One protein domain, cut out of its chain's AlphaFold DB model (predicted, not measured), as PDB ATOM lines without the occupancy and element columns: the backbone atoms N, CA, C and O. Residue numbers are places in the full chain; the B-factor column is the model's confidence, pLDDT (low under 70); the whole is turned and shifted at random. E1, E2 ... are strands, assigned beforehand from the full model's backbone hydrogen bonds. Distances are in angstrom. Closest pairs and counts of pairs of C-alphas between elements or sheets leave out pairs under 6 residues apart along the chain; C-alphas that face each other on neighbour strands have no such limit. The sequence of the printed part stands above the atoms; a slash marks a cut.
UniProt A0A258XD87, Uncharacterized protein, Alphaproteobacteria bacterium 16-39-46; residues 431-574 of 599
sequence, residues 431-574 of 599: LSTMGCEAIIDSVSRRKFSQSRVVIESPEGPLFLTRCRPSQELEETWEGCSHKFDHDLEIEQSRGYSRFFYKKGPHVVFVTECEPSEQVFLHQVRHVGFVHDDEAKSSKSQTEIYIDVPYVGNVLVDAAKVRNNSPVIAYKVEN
ATOM      1  N   LEU A 431     112.755  86.121 140.197       89.81
ATOM      2  CA  LEU A 431     111.363  85.878 140.563       89.81
ATOM      3  C   LEU A 431     110.825  87.078 141.333       89.81
ATOM      4  O   LEU A 431     111.413  87.489 142.333       89.81
ATOM      5  N   SER A 432     109.682  87.592 140.889       87.56
ATOM      6  CA  SER A 432     108.959  88.673 141.548       87.56
ATOM      7  C   SER A 432     107.517  88.264 141.830       87.56
ATOM      8  O   SER A 432     106.850  87.675 140.977       87.56
ATOM      9  N   THR A 433     107.042  88.580 143.033       85.25
ATOM     10  CA  THR A 433     105.638  88.447 143.460       85.25
ATOM     11  C   THR A 433     104.825  89.709 143.158       85.25
ATOM     12  O   THR A 433     103.607  89.713 143.315       85.25
ATOM     13  N   MET A 434     105.472  90.787 142.697       85.00
ATOM     14  CA  MET A 434     104.817  92.062 142.412       85.00
ATOM     15  C   MET A 434     103.713  91.875 141.371       85.00
ATOM     16  O   MET A 434     103.978  91.391 140.267       85.00
ATOM     17  N   GLY A 435     102.490  92.292 141.706       83.69
ATOM     18  CA  GLY A 435     101.312  92.164 140.844       83.69
ATOM     19  C   GLY A 435     100.789  90.733 140.678       83.69
ATOM     20  O   GLY A 435     100.064  90.479 139.719       83.69
ATOM     21  N   CYS A 436     101.176  89.802 141.556       86.56
ATOM     22  CA  CYS A 436     100.659  88.438 141.586       86.56
ATOM     23  C   CYS A 436      99.857  88.198 142.874       86.56
ATOM     24  O   CYS A 436     100.418  88.229 143.968       86.56
ATOM     25  N   GLU A 437      98.558  87.938 142.737       86.06
ATOM     26  CA  GLU A 437      97.680  87.618 143.867       86.06
ATOM     27  C   GLU A 437      97.900  86.177 144.353       86.06
ATOM     28  O   GLU A 437      98.233  85.273 143.578       86.06
ATOM     29  N   ALA A 438      97.719  85.949 145.654       84.50
ATOM     30  CA  ALA A 438      97.807  84.610 146.222       84.50
ATOM     31  C   ALA A 438      96.632  83.738 145.746       84.50
ATOM     32  O   ALA A 438      95.495  84.193 145.651       84.50
ATOM     33  N   ILE A 439      96.897  82.457 145.484       81.50
ATOM     34  CA  ILE A 439      95.835  81.479 145.214       81.50
ATOM     35  C   ILE A 439      95.348  80.936 146.548       81.50
ATOM     36  O   ILE A 439      96.156  80.446 147.335       81.50
ATOM     37  N   ILE A 440      94.037  80.965 146.762       81.31
ATOM     38  CA  ILE A 440      93.388  80.356 147.921       81.31
ATOM     39  C   ILE A 440      92.713  79.065 147.459       81.31
ATOM     40  O   ILE A 440      91.779  79.101 146.659       81.31
ATOM     41  N   ASP A 441      93.187  77.924 147.952       77.75
ATOM     42  CA  ASP A 441      92.470  76.660 147.821       77.75
ATOM     43  C   ASP A 441      91.518  76.512 149.013       77.75
ATOM     44  O   ASP A 441      91.933  76.225 150.137       77.75
ATOM     45  N   SER A 442      90.226  76.723 148.761       74.69
ATOM     46  CA  SER A 442      89.178  76.626 149.780       74.69
ATOM     47  C   SER A 442      88.950  75.199 150.287       74.69
ATOM     48  O   SER A 442      88.407  75.031 151.377       74.69
ATOM     49  N   VAL A 443      89.369  74.173 149.536       76.19
ATOM     50  CA  VAL A 443      89.176  72.763 149.901       76.19
ATOM     51  C   VAL A 443      90.305  72.283 150.802       76.19
ATOM     52  O   VAL A 443      90.046  71.688 151.845       76.19
ATOM     53  N   SER A 444      91.559  72.552 150.426       74.19
ATOM     54  CA  SER A 444      92.714  72.173 151.254       74.19
ATOM     55  C   SER A 444      93.045  73.191 152.349       74.19
ATOM     56  O   SER A 444      93.903  72.912 153.184       74.19
ATOM     57  N   ARG A 445      92.363  74.348 152.359       72.44
ATOM     58  CA  ARG A 445      92.640  75.512 153.220       72.44
ATOM     59  C   ARG A 445      94.090  76.001 153.124       72.44
ATOM     60  O   ARG A 445      94.631  76.548 154.079       72.44
ATOM     61  N   ARG A 446      94.729  75.810 151.967       74.12
ATOM     62  CA  ARG A 446      96.111  76.238 151.712       74.12
ATOM     63  C   ARG A 446      96.127  77.482 150.839       74.12
ATOM     64  O   ARG A 446      95.367  77.589 149.875       74.12
ATOM     65  N   LYS A 447      97.032  78.409 151.151       79.94
ATOM     66  CA  LYS A 447      97.322  79.565 150.298       79.94
ATOM     67  C   LYS A 447      98.661  79.362 149.594       79.94
ATOM     68  O   LYS A 447      99.640  78.958 150.213       79.94
ATOM     69  N   PHE A 448      98.716  79.658 148.299       81.12
ATOM     70  CA  PHE A 448      99.937  79.585 147.497       81.12
ATOM     71  C   PHE A 448     100.332  80.977 147.020       81.12
ATOM     72  O   PHE A 448      99.524  81.697 146.430       81.12
ATOM     73  N   SER A 449     101.601  81.332 147.215       84.31
ATOM     74  CA  SER A 449     102.187  82.499 146.556       84.31
ATOM     75  C   SER A 449     102.267  82.266 145.059       84.31
ATOM     76  O   SER A 449     102.537  81.152 144.593       84.31
ATOM     77  N   GLN A 450     102.092  83.344 144.308       85.31
ATOM     78  CA  GLN A 450     102.392  83.365 142.894       85.31
ATOM     79  C   GLN A 450     103.612  84.245 142.620       85.31
ATOM     80  O   GLN A 450     103.796  85.287 143.244       85.31
ATOM     81  N   SER A 451     104.425  83.852 141.644       87.81
ATOM     82  CA  SER A 451     105.532  84.666 141.145       87.81
ATOM     83  C   SER A 451     105.622  84.626 139.623       87.81
ATOM     84  O   SER A 451     105.073  83.743 138.955       87.81
ATOM     85  N   ARG A 452     106.302  85.623 139.061       88.62
ATOM     86  CA  ARG A 452     106.624  85.744 137.639       88.62
ATOM     87  C   ARG A 452     108.098  86.069 137.450       88.62
ATOM     88  O   ARG A 452     108.733  86.627 138.342       88.62
ATOM     89  N   VAL A 453     108.624  85.726 136.281       88.75
ATOM     90  CA  VAL A 453     109.992  86.064 135.896       88.75
ATOM     91  C   VAL A 453     110.049  87.528 135.473       88.75
ATOM     92  O   VAL A 453     109.240  87.966 134.652       88.75
ATOM     93  N   VAL A 454     111.008  88.265 136.022       94.06
ATOM     94  CA  VAL A 454     111.294  89.670 135.724       94.06
ATOM     95  C   VAL A 454     112.778  89.844 135.388       94.06
ATOM     96  O   VAL A 454     113.613  89.047 135.823       94.06
ATOM     97  N   ILE A 455     113.100  90.873 134.609       94.44
ATOM     98  CA  ILE A 455     114.461  91.402 134.451       94.44
ATOM     99  C   ILE A 455     114.463  92.898 134.765       94.44
ATOM    100  O   ILE A 455     113.486  93.585 134.472       94.44
ATOM    101  N   GLU A 456     115.565  93.396 135.316       94.75
ATOM    102  CA  GLU A 456     115.791  94.830 135.513       94.75
ATOM    103  C   GLU A 456     116.429  95.409 134.248       94.75
ATOM    104  O   GLU A 456     117.610  95.179 133.979       94.75
ATOM    105  N   SER A 457     115.634  96.106 133.433       91.38
ATOM    106  CA  SER A 457     116.124  96.818 132.248       91.38
ATOM    107  C   SER A 457     116.421  98.288 132.581       91.38
ATOM    108  O   SER A 457     115.896  98.797 133.572       91.38
ATOM    109  N   PRO A 458     117.199  99.017 131.757       88.88
ATOM    110  CA  PRO A 458     117.423 100.454 131.959       88.88
ATOM    111  C   PRO A 458     116.136 101.298 131.990       88.88
ATOM    112  O   PRO A 458     116.121 102.362 132.600       88.88
ATOM    113  N   GLU A 459     115.059 100.828 131.355       89.19
ATOM    114  CA  GLU A 459     113.744 101.489 131.328       89.19
ATOM    115  C   GLU A 459     112.840 101.076 132.509       89.19
ATOM    116  O   GLU A 459     111.742 101.608 132.666       89.19
ATOM    117  N   GLY A 460     113.292 100.135 133.348       90.12
ATOM    118  CA  GLY A 460     112.560  99.596 134.494       90.12
ATOM    119  C   GLY A 460     112.339  98.075 134.436       90.12
ATOM    120  O   GLY A 460     112.871  97.386 133.555       90.12
ATOM    121  N   PRO A 461     111.556  97.517 135.376       92.00
ATOM    122  CA  PRO A 461     111.329  96.079 135.464       92.00
ATOM    123  C   PRO A 461     110.449  95.570 134.313       92.00
ATOM    124  O   PRO A 461     109.317  96.022 134.123       92.00
ATOM    125  N   LEU A 462     110.937  94.569 133.574       90.81
ATOM    126  CA  LEU A 462     110.201  93.919 132.487       90.81
ATOM    127  C   LEU A 462     109.731  92.521 132.904       90.81
ATOM    128  O   LEU A 462     110.536  91.619 133.145       90.81
ATOM    129  N   PHE A 463     108.415  92.319 132.944       90.44
ATOM    130  CA  PHE A 463     107.808  91.038 133.307       90.44
ATOM    131  C   PHE A 463     107.712  90.095 132.103       90.44
ATOM    132  O   PHE A 463     106.960  90.342 131.162       90.44
ATOM    133  N   LEU A 464     108.443  88.984 132.158       87.69
ATOM    134  CA  LEU A 464     108.598  88.048 131.042       87.69
ATOM    135  C   LEU A 464     107.537  86.945 131.030       87.69
ATOM    136  O   LEU A 464     107.193  86.405 129.978       87.69
ATOM    137  N   THR A 465     107.023  86.579 132.205       86.94
ATOM    138  CA  THR A 465     106.009  85.531 132.345       86.94
ATOM    139  C   THR A 465     104.773  86.037 133.073       86.94
ATOM    140  O   THR A 465     104.779  87.054 133.764       86.94
ATOM    141  N   ARG A 466     103.684  85.275 132.948       86.69
ATOM    142  CA  ARG A 466     102.517  85.416 133.826       86.69
ATOM    143  C   ARG A 466     102.840  84.879 135.220       86.69
ATOM    144  O   ARG A 466     103.768  84.079 135.362       86.69
ATOM    145  N   CYS A 467     102.045  85.287 136.203       87.38
ATOM    146  CA  CYS A 467     102.086  84.747 137.556       87.38
ATOM    147  C   CYS A 467     101.804  83.234 137.543       87.38
ATOM    148  O   CYS A 467     100.905  82.761 136.842       87.38
ATOM    149  N   ARG A 468     102.614  82.470 138.275       81.31
ATOM    150  CA  ARG A 468     102.483  81.021 138.464       81.31
ATOM    151  C   ARG A 468     102.661  80.675 139.942       81.31
ATOM    152  O   ARG A 468     103.432  81.370 140.601       81.31
ATOM    153  N   PRO A 469     101.999  79.621 140.453       83.00
ATOM    154  CA  PRO A 469     102.221  79.163 141.822       83.00
ATOM    155  C   PRO A 469     103.710  78.869 142.051       83.00
ATOM    156  O   PRO A 469     104.304  78.129 141.265       83.00
ATOM    157  N   SER A 470     104.304  79.455 143.090       79.81
ATOM    158  CA  SER A 470     105.695  79.191 143.484       79.81
ATOM    159  C   SER A 470     105.783  78.232 144.657       79.81
ATOM    160  O   SER A 470     106.448  77.207 144.558       79.81
ATOM    161  N   GLN A 471     105.126  78.571 145.763       79.12
ATOM    162  CA  GLN A 471     105.206  77.806 147.004       79.12
ATOM    163  C   GLN A 471     104.014  78.086 147.914       79.12
ATOM    164  O   GLN A 471     103.372  79.140 147.813       79.12
ATOM    165  N   GLU A 472     103.752  77.126 148.793       82.19
ATOM    166  CA  GLU A 472     102.781  77.219 149.881       82.19
ATOM    167  C   GLU A 472     103.194  78.311 150.878       82.19
ATOM    168  O   GLU A 472     104.384  78.556 151.090       82.19
ATOM    169  N   LEU A 473     102.205  79.014 151.421       84.38
ATOM    170  CA  LEU A 473     102.391  80.084 152.392       84.38
ATOM    171  C   LEU A 473     102.135  79.580 153.809       84.38
ATOM    172  O   LEU A 473     101.203  78.813 154.038       84.38
ATOM    173  N   GLU A 474     102.923  80.080 154.755       83.88
ATOM    174  CA  GLU A 474     102.722  79.876 156.189       83.88
ATOM    175  C   GLU A 474     101.916  81.048 156.771       83.88
ATOM    176  O   GLU A 474     102.072  82.196 156.346       83.88
ATOM    177  N   GLU A 475     101.044  80.771 157.736       85.44
ATOM    178  CA  GLU A 475     100.264  81.784 158.454       85.44
ATOM    179  C   GLU A 475     101.023  82.273 159.695       85.44
ATOM    180  O   GLU A 475     101.644  81.485 160.408       85.44
ATOM    181  N   THR A 476     100.970  83.575 159.973       87.94
ATOM    182  CA  THR A 476     101.510  84.165 161.203       87.94
ATOM    183  C   THR A 476     100.658  85.332 161.691       87.94
ATOM    184  O   THR A 476      99.993  86.025 160.922       87.94
ATOM    185  N   TRP A 477     100.701  85.567 162.998       87.31
ATOM    186  CA  TRP A 477     100.081  86.701 163.687       87.31
ATOM    187  C   TRP A 477     101.070  87.863 163.891       87.31
ATOM    188  O   TRP A 477     100.683  88.952 164.318       87.31
ATOM    189  N   GLU A 478     102.349  87.654 163.570       86.56
ATOM    190  CA  GLU A 478     103.400  88.661 163.696       86.56
ATOM    191  C   GLU A 478     103.046  89.911 162.883       86.56
ATOM    192  O   GLU A 478     102.819  89.822 161.680       86.56
ATOM    193  N   GLY A 479     103.006  91.083 163.522       85.94
ATOM    194  CA  GLY A 479     102.601  92.358 162.908       85.94
ATOM    195  C   GLY A 479     101.088  92.566 162.752       85.94
ATOM    196  O   GLY A 479     100.675  93.643 162.334       85.94
ATOM    197  N   CYS A 480     100.268  91.578 163.125       89.81
ATOM    198  CA  CYS A 480      98.807  91.687 163.218       89.81
ATOM    199  C   CYS A 480      98.301  91.639 164.671       89.81
ATOM    200  O   CYS A 480      97.100  91.698 164.909       89.81
ATOM    201  N   SER A 481      99.214  91.594 165.647       86.12
ATOM    202  CA  SER A 481      98.948  91.434 167.083       86.12
ATOM    203  C   SER A 481      98.050  92.500 167.714       86.12
ATOM    204  O   SER A 481      97.525  92.269 168.792       86.12
ATOM    205  N   HIS A 482      97.877  93.661 167.083       85.88
ATOM    206  CA  HIS A 482      97.065  94.762 167.618       85.88
ATOM    207  C   HIS A 482      95.714  94.925 166.915       85.88
ATOM    208  O   HIS A 482      94.972  95.848 167.239       85.88
ATOM    209  N   LYS A 483      95.400  94.078 165.925       89.25
ATOM    210  CA  LYS A 483      94.147  94.153 165.170       89.25
ATOM    211  C   LYS A 483      93.192  93.072 165.651       89.25
ATOM    212  O   LYS A 483      93.482  91.883 165.517       89.25
ATOM    213  N   PHE A 484      92.048  93.509 166.157       91.56
ATOM    214  CA  PHE A 484      90.947  92.655 166.569       91.56
ATOM    215  C   PHE A 484      89.638  93.280 166.107       91.56
ATOM    216  O   PHE A 484      89.502  94.503 166.103       91.56
ATOM    217  N   ASP A 485      88.698  92.432 165.711       89.50
ATOM    218  CA  ASP A 485      87.310  92.827 165.496       89.50
ATOM    219  C   ASP A 485      86.503  92.364 166.709       89.50
ATOM    220  O   ASP A 485      86.519  91.174 167.034       89.50
ATOM    221  N   HIS A 486      85.896  93.301 167.435       91.25
ATOM    222  CA  HIS A 486      85.253  93.045 168.720       91.25
ATOM    223  C   HIS A 486      83.737  93.062 168.566       91.25
ATOM    224  O   HIS A 486      83.152  94.106 168.286       91.25
ATOM    225  N   ASP A 487      83.103  91.927 168.836       88.25
ATOM    226  CA  ASP A 487      81.655  91.797 168.848       88.25
ATOM    227  C   ASP A 487      81.171  91.578 170.287       88.25
ATOM    228  O   ASP A 487      81.358  90.516 170.887       88.25
ATOM    229  N   LEU A 488      80.590  92.632 170.862       87.25
ATOM    230  CA  LEU A 488      80.054  92.626 172.224       87.25
ATOM    231  C   LEU A 488      78.712  91.886 172.330       87.25
ATOM    232  O   LEU A 488      78.324  91.536 173.440       87.25
ATOM    233  N   GLU A 489      77.996  91.656 171.224       87.81
ATOM    234  CA  GLU A 489      76.693  90.979 171.248       87.81
ATOM    235  C   GLU A 489      76.852  89.465 171.401       87.81
ATOM    236  O   GLU A 489      76.074  88.827 172.110       87.81
ATOM    237  N   ILE A 490      77.881  88.897 170.766       86.00
ATOM    238  CA  ILE A 490      78.227  87.468 170.873       86.00
ATOM    239  C   ILE A 490      79.418  87.200 171.808       86.00
ATOM    240  O   ILE A 490      79.913  86.074 171.855       86.00
ATOM    241  N   GLU A 491      79.878  88.227 172.532       89.50
ATOM    242  CA  GLU A 491      80.957  88.171 173.532       89.50
ATOM    243  C   GLU A 491      82.280  87.594 172.985       89.50
ATOM    244  O   GLU A 491      82.985  86.820 173.645       89.50
ATOM    245  N   GLN A 492      82.627  87.948 171.743       90.38
ATOM    246  CA  GLN A 492      83.785  87.399 171.036       90.38
ATOM    247  C   GLN A 492      84.604  88.471 170.332       90.38
ATOM    248  O   GLN A 492      84.102  89.477 169.844       90.38
ATOM    249  N   SER A 493      85.912  88.246 170.262       90.31
ATOM    250  CA  SER A 493      86.816  89.028 169.425       90.31
ATOM    251  C   SER A 493      87.485  88.132 168.400       90.31
ATOM    252  O   SER A 493      87.978  87.060 168.749       90.31
ATOM    253  N   ARG A 494      87.555  88.572 167.146       89.12
ATOM    254  CA  ARG A 494      88.266  87.866 166.080       89.12
ATOM    255  C   ARG A 494      89.663  88.447 165.898       89.12
ATOM    256  O   ARG A 494      89.822  89.659 165.764       89.12
ATOM    257  N   GLY A 495      90.670  87.577 165.895       88.81
ATOM    258  CA  GLY A 495      92.049  87.959 165.605       88.81
ATOM    259  C   GLY A 495      92.298  88.196 164.116       88.81
ATOM    260  O   GLY A 495      91.504  87.811 163.260       88.81
ATOM    261  N   TYR A 496      93.439  88.806 163.808       90.44
ATOM    262  CA  TYR A 496      93.927  88.955 162.441       90.44
ATOM    263  C   TYR A 496      95.244  88.202 162.260       90.44
ATOM    264  O   TYR A 496      96.077  88.142 163.166       90.44
ATOM    265  N   SER A 497      95.450  87.664 161.065       86.50
ATOM    266  CA  SER A 497      96.684  86.997 160.657       86.50
ATOM    267  C   SER A 497      97.096  87.437 159.257       86.50
ATOM    268  O   SER A 497      96.342  88.082 158.527       86.50
ATOM    269  N   ARG A 498      98.333  87.127 158.877       86.69
ATOM    270  CA  ARG A 498      98.846  87.339 157.524       86.69
ATOM    271  C   ARG A 498      99.726  86.179 157.099       86.69
ATOM    272  O   ARG A 498     100.247  85.434 157.925       86.69
ATOM    273  N   PHE A 499      99.914  86.046 155.797       83.94
ATOM    274  CA  PHE A 499     100.630  84.922 155.212       83.94
ATOM    275  C   PHE A 499     102.021  85.338 154.738       83.94
ATOM    276  O   PHE A 499     102.209  86.429 154.186       83.94
ATOM    277  N   PHE A 500     103.005  84.465 154.937       84.31
ATOM    278  CA  PHE A 500     104.403  84.715 154.611       84.31
ATOM    279  C   PHE A 500     105.096  83.474 154.045       84.31
ATOM    280  O   PHE A 500     104.575  82.361 154.080       84.31
ATOM    281  N   TYR A 501     106.303  83.675 153.524       81.50
ATOM    282  CA  TYR A 501     107.237  82.592 153.236       81.50
ATOM    283  C   TYR A 501     108.667  82.982 153.608       81.50
ATOM    284  O   TYR A 501     109.003  84.167 153.707       81.50
ATOM    285  N   LYS A 502     109.536  81.981 153.766       80.06
ATOM    286  CA  LYS A 502     110.965  82.182 154.039       80.06
ATOM    287  C   LYS A 502     111.773  82.157 152.741       80.06
ATOM    288  O   LYS A 502     111.669  81.217 151.956       80.06
ATOM    289  N   LYS A 503     112.597  83.182 152.513       72.69
ATOM    290  CA  LYS A 503     113.590  83.250 151.427       72.69
ATOM    291  C   LYS A 503     114.984  83.319 152.048       72.69
ATOM    292  O   LYS A 503     115.499  84.402 152.323       72.69
ATOM    293  N   GLY A 504     115.583  82.157 152.308       79.94
ATOM    294  CA  GLY A 504     116.797  82.081 153.129       79.94
ATOM    295  C   GLY A 504     116.498  82.524 154.572       79.94
ATOM    296  O   GLY A 504     115.532  82.017 155.142       79.94
ATOM    297  N   PRO A 505     117.265  83.460 155.167       82.31
ATOM    298  CA  PRO A 505     117.006  83.956 156.523       82.31
ATOM    299  C   PRO A 505     115.900  85.025 156.596       82.31
ATOM    300  O   PRO A 505     115.517  85.422 157.691       82.31
ATOM    301  N   HIS A 506     115.397  85.519 155.460       82.12
ATOM    302  CA  HIS A 506     114.433  86.621 155.428       82.12
ATOM    303  C   HIS A 506     112.988  86.121 155.309       82.12
ATOM    304  O   HIS A 506     112.690  85.228 154.511       82.12
ATOM    305  N   VAL A 507     112.086  86.745 156.069       83.56
ATOM    306  CA  VAL A 507     110.631  86.552 155.996       83.56
ATOM    307  C   VAL A 507     110.038  87.570 155.024       83.56
ATOM    308  O   VAL A 507     110.294  88.766 155.147       83.56
ATOM    309  N   VAL A 508     109.250  87.100 154.055       81.44
ATOM    310  CA  VAL A 508     108.534  87.956 153.100       81.44
ATOM    311  C   VAL A 508     107.033  87.790 153.317       81.44
ATOM    312  O   VAL A 508     106.491  86.707 153.084       81.44
ATOM    313  N   PHE A 509     106.365  88.859 153.758       83.56
ATOM    314  CA  PHE A 509     104.909  88.904 153.910       83.56
ATOM    315  C   PHE A 509     104.239  89.113 152.551       83.56
ATOM    316  O   PHE A 509     104.665  89.963 151.770       83.56
ATOM    317  N   VAL A 510     103.209  88.319 152.265       77.56
ATOM    318  CA  VAL A 510     102.513  88.310 150.968       77.56
ATOM    319  C   VAL A 510     101.142  88.969 151.055       77.56
ATOM    320  O   VAL A 510     100.726  89.611 150.095       77.56
ATOM    321  N   THR A 511     100.456  88.835 152.190       77.81
ATOM    322  CA  THR A 511      99.162  89.484 152.438       77.81
ATOM    323  C   THR A 511      99.292  90.560 153.508       77.81
ATOM    324  O   THR A 511     100.189  90.521 154.358       77.81
ATOM    325  N   GLU A 512      98.357  91.506 153.497       84.12
ATOM    326  CA  GLU A 512      98.094  92.332 154.673       84.12
ATOM    327  C   GLU A 512      97.422  91.494 155.776       84.12
ATOM    328  O   GLU A 512      97.169  90.296 155.608       84.12
ATOM    329  N   CYS A 513      97.178  92.115 156.932       87.62
ATOM    330  CA  CYS A 513      96.436  91.479 158.014       87.62
ATOM    331  C   CYS A 513      94.972  91.291 157.606       87.62
ATOM    332  O   CYS A 513      94.258  92.273 157.404       87.62
ATOM    333  N   GLU A 514      94.532  90.041 157.558       86.31
ATOM    334  CA  GLU A 514      93.169  89.615 157.241       86.31
ATOM    335  C   GLU A 514      92.518  88.969 158.480       86.31
ATOM    336  O   GLU A 514      93.243  88.457 159.341       86.31
ATOM    337  N   PRO A 515      91.176  88.980 158.606       84.25
ATOM    338  CA  PRO A 515      90.493  88.299 159.704       84.25
ATOM    339  C   PRO A 515      90.819  86.801 159.711       84.25
ATOM    340  O   PRO A 515      90.673  86.131 158.686       84.25
ATOM    341  N   SER A 516      91.228  86.266 160.860       83.75
ATOM    342  CA  SER A 516      91.557  84.848 161.016       83.75
ATOM    343  C   SER A 516      90.364  84.036 161.543       83.75
ATOM    344  O   SER A 516      89.308  84.580 161.881       83.75
ATOM    345  N   GLU A 517      90.510  82.708 161.601       81.75
ATOM    346  CA  GLU A 517      89.545  81.822 162.280       81.75
ATOM    347  C   GLU A 517      89.712  81.842 163.813       81.75
ATOM    348  O   GLU A 517      88.915  81.240 164.531       81.75
ATOM    349  N   GLN A 518      90.732  82.536 164.335       82.75
ATOM    350  CA  GLN A 518      90.997  82.600 165.767       82.75
ATOM    351  C   GLN A 518      89.985  83.520 166.452       82.75
ATOM    352  O   GLN A 518      89.911  84.721 166.170       82.75
ATOM    353  N   VAL A 519      89.248  82.951 167.401       87.69
ATOM    354  CA  VAL A 519      88.274  83.663 168.224       87.69
ATOM    355  C   VAL A 519      88.742  83.674 169.674       87.69
ATOM    356  O   VAL A 519      89.204  82.659 170.198       87.69
ATOM    357  N   PHE A 520      88.611  84.828 170.318       90.94
ATOM    358  CA  PHE A 520      88.904  85.049 171.727       90.94
ATOM    359  C   PHE A 520      87.616  85.411 172.456       90.94
ATOM    360  O   PHE A 520      86.933  86.362 172.076       90.94
ATOM    361  N   LEU A 521      87.287  84.652 173.498       93.00
ATOM    362  CA  LEU A 521      86.120  84.925 174.333       93.00
ATOM    363  C   LEU A 521      86.379  86.146 175.212       93.00
ATOM    364  O   LEU A 521      87.460  86.283 175.791       93.00
ATOM    365  N   HIS A 522      85.379  87.017 175.306       93.31
ATOM    366  CA  HIS A 522      85.404  88.165 176.201       93.31
ATOM    367  C   HIS A 522      85.414  87.703 177.657       93.31
ATOM    368  O   HIS A 522      84.709  86.777 178.052       93.31
ATOM    369  N   GLN A 523      86.222  88.374 178.465       92.94
ATOM    370  CA  GLN A 523      86.284  88.201 179.905       92.94
ATOM    371  C   GLN A 523      85.927  89.519 180.578       92.94
ATOM    372  O   GLN A 523      86.276  90.595 180.091       92.94
ATOM    373  N   VAL A 524      85.241  89.430 181.714       90.00
ATOM    374  CA  VAL A 524      84.802  90.593 182.485       90.00
ATOM    375  C   VAL A 524      85.578  90.640 183.790       90.00
ATOM    376  O   VAL A 524      85.595  89.665 184.540       90.00
ATOM    377  N   ARG A 525      86.176  91.792 184.100       91.38
ATOM    378  CA  ARG A 525      86.810  92.030 185.402       91.38
ATOM    379  C   ARG A 525      86.204  93.235 186.096       91.38
ATOM    380  O   ARG A 525      85.911  94.256 185.480       91.38
ATOM    381  N   HIS A 526      86.035  93.096 187.405       89.94
ATOM    382  CA  HIS A 526      85.643  94.170 188.303       89.94
ATOM    383  C   HIS A 526      86.801  95.145 188.513       89.94
ATOM    384  O   HIS A 526      87.886  94.731 188.916       89.94
ATOM    385  N   VAL A 527      86.554  96.435 188.298       89.31
ATOM    386  CA  VAL A 527      87.588  97.482 188.383       89.31
ATOM    387  C   VAL A 527      87.246  98.597 189.367       89.31
ATOM    388  O   VAL A 527      88.133  99.353 189.748       89.31
ATOM    389  N   GLY A 528      86.002  98.671 189.848       89.19
ATOM    390  CA  GLY A 528      85.603  99.665 190.842       89.19
ATOM    391  C   GLY A 528      84.092  99.784 190.993       89.19
ATOM    392  O   GLY A 528      83.336  98.927 190.533       89.19
ATOM    393  N   PHE A 529      83.651 100.869 191.620       88.12
ATOM    394  CA  PHE A 529      82.243 101.203 191.802       88.12
ATOM    395  C   PHE A 529      81.990 102.657 191.396       88.12
ATOM    396  O   PHE A 529      82.856 103.511 191.562       88.12
ATOM    397  N   VAL A 530      80.797 102.933 190.866       87.88
ATOM    398  CA  VAL A 530      80.234 104.290 190.838       87.88
ATOM    399  C   VAL A 530      79.265 104.400 191.997       87.88
ATOM    400  O   VAL A 530      78.367 103.562 192.120       87.88
ATOM    401  N   HIS A 531      79.455 105.425 192.817       86.44
ATOM    402  CA  HIS A 531      78.645 105.699 193.993       86.44
ATOM    403  C   HIS A 531      77.590 106.767 193.679       86.44
ATOM    404  O   HIS A 531      77.858 107.727 192.958       86.44
ATOM    405  N   ASP A 532      76.387 106.553 194.198       85.50
ATOM    406  CA  ASP A 532      75.296 107.517 194.286       85.50
ATOM    407  C   ASP A 532      75.008 107.723 195.779       85.50
ATOM    408  O   ASP A 532      74.334 106.904 196.416       85.50
ATOM    409  N   ASP A 533      75.587 108.791 196.335       81.81
ATOM    410  CA  ASP A 533      75.551 109.106 197.767       81.81
ATOM    411  C   ASP A 533      74.170 109.539 198.256       81.81
ATOM    412  O   ASP A 533      73.800 109.250 199.399       81.81
ATOM    413  N   GLU A 534      73.364 110.150 197.386       82.00
ATOM    414  CA  GLU A 534      71.995 110.552 197.711       82.00
ATOM    415  C   GLU A 534      71.102 109.316 197.875       82.00
ATOM    416  O   GLU A 534      70.378 109.183 198.868       82.00
ATOM    417  N   ALA A 535      71.215 108.356 196.952       82.19
ATOM    418  CA  ALA A 535      70.492 107.089 197.019       82.19
ATOM    419  C   ALA A 535      71.157 106.037 197.934       82.19
ATOM    420  O   ALA A 535      70.580 104.966 198.146       82.19
ATOM    421  N   LYS A 536      72.363 106.311 198.460       85.00
ATOM    422  CA  LYS A 536      73.218 105.370 199.215       85.00
ATOM    423  C   LYS A 536      73.394 104.040 198.487       85.00
ATOM    424  O   LYS A 536      73.254 102.953 199.060       85.00
ATOM    425  N   SER A 537      73.648 104.126 197.186       86.06
ATOM    426  CA  SER A 537      73.711 102.963 196.313       86.06
ATOM    427  C   SER A 537      74.925 102.999 195.397       86.06
ATOM    428  O   SER A 537      75.363 104.047 194.945       86.06
ATOM    429  N   SER A 538      75.519 101.840 195.150       88.44
ATOM    430  CA  SER A 538      76.700 101.685 194.309       88.44
ATOM    431  C   SER A 538      76.395 100.753 193.152       88.44
ATOM    432  O   SER A 538      75.714  99.741 193.322       88.44
ATOM    433  N   LYS A 539      76.943 101.053 191.977       89.12
ATOM    434  CA  LYS A 539      76.921 100.144 190.828       89.12
ATOM    435  C   LYS A 539      78.337  99.723 190.481       89.12
ATOM    436  O   LYS A 539      79.235 100.557 190.388       89.12
ATOM    437  N   SER A 540      78.529  98.425 190.271       88.81
ATOM    438  CA  SER A 540      79.831  97.889 189.880       88.81
ATOM    439  C   SER A 540      80.249  98.399 188.498       88.81
ATOM    440  O   SER A 540      79.481  98.315 187.528       88.81
ATOM    441  N   GLN A 541      81.482  98.901 188.427       90.62
ATOM    442  CA  GLN A 541      82.208  99.145 187.193       90.62
ATOM    443  C   GLN A 541      82.995  97.897 186.824       90.62
ATOM    444  O   GLN A 541      83.798  97.368 187.598       90.62
ATOM    445  N   THR A 542      82.786  97.459 185.594       90.69
ATOM    446  CA  THR A 542      83.509  96.335 185.017       90.69
ATOM    447  C   THR A 542      84.185  96.789 183.730       90.69
ATOM    448  O   THR A 542      83.711  97.715 183.070       90.69
ATOM    449  N   GLU A 543      85.247  96.119 183.312       93.56
ATOM    450  CA  GLU A 543      85.838  96.240 181.972       93.56
ATOM    451  C   GLU A 543      85.742  94.896 181.241       93.56
ATOM    452  O   GLU A 543      85.625  93.855 181.896       93.56
ATOM    453  N   ILE A 544      85.776  94.921 179.905       92.56
ATOM    454  CA  ILE A 544      85.847  93.705 179.087       92.56
ATOM    455  C   ILE A 544      87.220  93.641 178.434       92.56
ATOM    456  O   ILE A 544      87.682  94.621 177.846       92.56
ATOM    457  N   TYR A 545      87.853  92.478 178.508       94.25
ATOM    458  CA  TYR A 545      89.139  92.204 177.883       94.25
ATOM    459  C   TYR A 545      89.148  90.819 177.230       94.25
ATOM    460  O   TYR A 545      88.264  89.996 177.459       94.25
ATOM    461  N   ILE A 546      90.170  90.551 176.424       94.00
ATOM    462  CA  ILE A 546      90.515  89.211 175.940       94.00
ATOM    463  C   ILE A 546      91.942  88.871 176.360       94.00
ATOM    464  O   ILE A 546      92.810  89.743 176.393       94.00
ATOM    465  N   ASP A 547      92.196  87.597 176.648       91.56
ATOM    466  CA  ASP A 547      93.556  87.097 176.835       91.56
ATOM    467  C   ASP A 547      94.039  86.453 175.541       91.56
ATOM    468  O   ASP A 547      93.513  85.435 175.083       91.56
ATOM    469  N   VAL A 548      95.060  87.058 174.945       87.56
ATOM    470  CA  VAL A 548      95.656  86.592 173.699       87.56
ATOM    471  C   VAL A 548      96.992  85.932 174.039       87.56
ATOM    472  O   VAL A 548      97.871  86.624 174.553       87.56
ATOM    473  N   PRO A 549      97.213  84.636 173.733       82.81
ATOM    474  CA  PRO A 549      98.397  83.882 174.175       82.81
ATOM    475  C   PRO A 549      99.747  84.523 173.839       82.81
ATOM    476  O   PRO A 549     100.765  84.205 174.444       82.81
ATOM    477  N   TYR A 550      99.751  85.404 172.848       80.19
ATOM    478  CA  TYR A 550     100.939  85.976 172.256       80.19
ATOM    479  C   TYR A 550     101.057  87.508 172.383       80.19
ATOM    480  O   TYR A 550     102.071  88.078 171.989       80.19
ATOM    481  N   VAL A 551     100.040  88.174 172.946       84.06
ATOM    482  CA  VAL A 551     100.045  89.625 173.253       84.06
ATOM    483  C   VAL A 551      99.825  89.880 174.743       84.06
ATOM    484  O   VAL A 551     100.279  90.890 175.272       84.06
ATOM    485  N   GLY A 552      99.162  88.956 175.435       86.31
ATOM    486  CA  GLY A 552      98.647  89.150 176.781       86.31
ATOM    487  C   GLY A 552      97.243  89.747 176.757       86.31
ATOM    488  O   GLY A 552      96.450  89.485 175.852       86.31
ATOM    489  N   ASN A 553      96.940  90.526 177.787       89.94
ATOM    490  CA  ASN A 553      95.626  91.113 178.003       89.94
ATOM    491  C   ASN A 553      95.372  92.266 177.019       89.94
ATOM    492  O   ASN A 553      96.152  93.219 176.970       89.94
ATOM    493  N   VAL A 554      94.290  92.190 176.245       92.06
ATOM    494  CA  VAL A 554      93.859  93.250 175.322       92.06
ATOM    495  C   VAL A 554      92.508  93.780 175.782       92.06
ATOM    496  O   VAL A 554      91.537  93.029 175.870       92.06
ATOM    497  N   LEU A 555      92.449  95.081 176.069       92.50
ATOM    498  CA  LEU A 555      91.216  95.765 176.448       92.50
ATOM    499  C   LEU A 555      90.260  95.824 175.249       92.50
ATOM    500  O   LEU A 555      90.635  96.308 174.184       92.50
ATOM    501  N   VAL A 556      89.029  95.359 175.448       92.94
ATOM    502  CA  VAL A 556      87.954  95.361 174.445       92.94
ATOM    503  C   VAL A 556      87.013  96.543 174.667       92.94
ATOM    504  O   VAL A 556      86.679  97.263 173.731       92.94
ATOM    505  N   ASP A 557      86.582  96.752 175.912       92.94
ATOM    506  CA  ASP A 557      85.666  97.825 176.295       92.94
ATOM    507  C   ASP A 557      86.044  98.352 177.679       92.94
ATOM    508  O   ASP A 557      86.219  97.584 178.633       92.94
ATOM    509  N   ALA A 558      86.171  99.672 177.773       91.38
ATOM    510  CA  ALA A 558      86.675 100.347 178.959       91.38
ATOM    511  C   ALA A 558      85.780 100.133 180.193       91.38
ATOM    512  O   ALA A 558      84.602  99.772 180.104       91.38
ATOM    513  N   ALA A 559      86.366 100.400 181.360       91.06
ATOM    514  CA  ALA A 559      85.689 100.388 182.648       91.06
ATOM    515  C   ALA A 559      84.427 101.270 182.637       91.06
ATOM    516  O   ALA A 559      84.520 102.493 182.513       91.06
ATOM    517  N   LYS A 560      83.244 100.665 182.789       90.50
ATOM    518  CA  LYS A 560      81.974 101.396 182.911       90.50
ATOM    519  C   LYS A 560      80.917 100.602 183.669       90.50
ATOM    520  O   LYS A 560      81.013  99.382 183.825       90.50
ATOM    521  N   VAL A 561      79.889 101.306 184.134       88.94
ATOM    522  CA  VAL A 561      78.669 100.681 184.657       88.94
ATOM    523  C   VAL A 561      77.865 100.159 183.470       88.94
ATOM    524  O   VAL A 561      77.532 100.924 182.567       88.94
ATOM    525  N   ARG A 562      77.573  98.856 183.445       85.69
ATOM    526  CA  ARG A 562      76.809  98.222 182.361       85.69
ATOM    527  C   ARG A 562      75.316  98.211 182.698       85.69
ATOM    528  O   ARG A 562      74.943  98.281 183.867       85.69
ATOM    529  N   ASN A 563      74.456  98.106 181.679       79.62
ATOM    530  CA  ASN A 563      72.996  98.267 181.811       79.62
ATOM    531  C   ASN A 563      72.337  97.324 182.839       79.62
ATOM    532  O   ASN A 563      71.294  97.668 183.383       79.62
ATOM    533  N   ASN A 564      72.975  96.190 183.156       76.94
ATOM    534  CA  ASN A 564      72.493  95.199 184.122       76.94
ATOM    535  C   ASN A 564      73.342  95.132 185.406       76.94
ATOM    536  O   ASN A 564      73.243  94.158 186.152       76.94
ATOM    537  N   SER A 565      74.200  96.127 185.670       84.06
ATOM    538  CA  SER A 565      74.990  96.158 186.904       84.06
ATOM    539  C   SER A 565      74.049  96.215 188.119       84.06
ATOM    540  O   SER A 565      73.233  97.140 188.202       84.06
ATOM    541  N   PRO A 566      74.154  95.271 189.074       80.81
ATOM    542  CA  PRO A 566      73.305  95.266 190.256       80.81
ATOM    543  C   PRO A 566      73.544  96.527 191.087       80.81
ATOM    544  O   PRO A 566      74.680  96.986 191.239       80.81
ATOM    545  N   VAL A 567      72.456  97.076 191.625       84.69
ATOM    546  CA  VAL A 567      72.504  98.182 192.582       84.69
ATOM    547  C   VAL A 567      72.760  97.595 193.961       84.69
ATOM    548  O   VAL A 567      71.959  96.811 194.470       84.69
ATOM    549  N   ILE A 568      73.885  97.966 194.556       85.44
ATOM    550  CA  ILE A 568      74.296  97.523 195.882       85.44
ATOM    551  C   ILE A 568      74.060  98.683 196.839       85.44
ATOM    552  O   ILE A 568      74.713  99.717 196.733       85.44
ATOM    553  N   ALA A 569      73.121  98.527 197.766       83.44
ATOM    554  CA  ALA A 569      72.956  99.497 198.838       83.44
ATOM    555  C   ALA A 569      74.187  99.459 199.751       83.44
ATOM    556  O   ALA A 569      74.631  98.379 200.147       83.44
ATOM    557  N   TYR A 570      74.705 100.624 200.123       79.00
ATOM    558  CA  TYR A 570      75.705 100.739 201.180       79.00
ATOM    559  C   TYR A 570      75.149 101.546 202.345       79.00
ATOM    560  O   TYR A 570      74.179 102.295 202.232       79.00
ATOM    561  N   LYS A 571      75.752 101.346 203.515       74.62
ATOM    562  CA  LYS A 571      75.485 102.156 204.698       74.62
ATOM    563  C   LYS A 571      76.715 103.000 204.955       74.62
ATOM    564  O   LYS A 571      77.817 102.467 204.993       74.62
ATOM    565  N   VAL A 572      76.500 104.297 205.138       70.25
ATOM    566  CA  VAL A 572      77.539 105.205 205.619       70.25
ATOM    567  C   VAL A 572      77.893 104.756 207.033       70.25
ATOM    568  O   VAL A 572      77.059 104.837 207.935       70.25
ATOM    569  N   GLU A 573      79.084 104.187 207.193       70.12
ATOM    570  CA  GLU A 573      79.565 103.663 208.472       70.12
ATOM    571  C   GLU A 573      80.210 104.772 209.310       70.12
ATOM    572  O   GLU A 573      80.042 104.805 210.528       70.12
ATOM    573  N   ASN A 574      80.894 105.716 208.661       61.84
ATOM    574  CA  ASN A 574      81.478 106.878 209.314       61.84
ATOM    575  C   ASN A 574      81.618 108.036 208.318       61.84
ATOM    576  O   ASN A 574      81.986 107.804 207.169       61.84
TER     577      ASN A 574
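AT A GLANCE: This is residues 431 to 574 of the 599 residues of an uncharacterized protein of Alphaproteobacteria bacterium 16-39-46 (UniProt A0A258XD87). Three small, strongly twisted sheets follow one another in a row along a rod: the largest, E5 to E9, is in the middle, with E1 to E4 at one end and E10 to E13 at the other. Each is built on one long strand, E7, E2 or E11, with shorter strands paired along it. The printed part has 144 residues and is all strand, with no named helix and thirteen strands, E1 to E13 in order; the sheets are branched and antiparallel. The whole is extended, with a radius of gyration of the C-alphas of 25.0 A and spans of 84 by 37 by 24 A.

HOW THE PARTS SIT: E5, residues 474 to 476, and E6, residues 484 to 487, lie on one side of E7, residues 492 to 503, with E8, residues 506 to 509, and E9, residues 514 to 521, on the other side. Within hydrogen-bond range are N 476 and O 498 at 2.9 A, N 485 and O 494 at 3.0 A, N 503 and O 506 at 2.9 A, and N 493 and O 520 at 2.8 A. E6, E7 and E8 form two hairpins and a meander, each strand the antiparallel neighbour of the one before. E9 bends by 71 degrees at residue 517 and runs on into E10, residues 523 to 532, at 64 degrees. E10 lies on one side of E11, residues 537 to 548; E12, residues 552 to 561, and E13, residues 567 to 569, lie on the other side. N 530 and O 539 are 2.9 A apart, N 546 and O 554 2.9 A, and N 538 and O 568 2.8 A. E10, E11 and E12 likewise form two hairpins and a meander. The sheets of E7 and E11 form a sandwich, two sheets face to face, with 28 pairs of C-alphas within 10 A; the closest C-alphas of E9 and E11, those of Phe 520 and Ile 546, are 6.1 A apart. In the third sheet E1, residues 439 to 441, and E4, residues 468 to 472, lie on opposite sides of E2, residues 446 to 457, which also pairs with E3, residues 460 to 463. N 439 and O 448 are 2.9 A apart, N 449 and O 471 2.9 A, and N 455 and O 462 3.0 A. E1, E2 and E3 again form two hairpins and a meander. E4 runs on into E5 at 61 degrees; E2 and E11 are apart.

IN THESE COORDINATES: E7 is 35.9 A long, E11 35.5 A, E2 34.7 A, E10 26.5 A and E12 24.4 A. E1 begins at C-alpha 439 (95.835, 81.479, 145.214), E7 at C-alpha 492 (83.785, 87.399, 171.036), and E13 ends at C-alpha 569 (72.956, 99.497, 198.838).

THE WHOLE: The two C-alphas farthest apart, those of Pro 458 and Asn 574, are 85.5 A apart. The printed part has no cut and no long link; E5 to E6 is short, the others tight. The mean pLDDT of the printed part is 85.7, with residue 574 under 70.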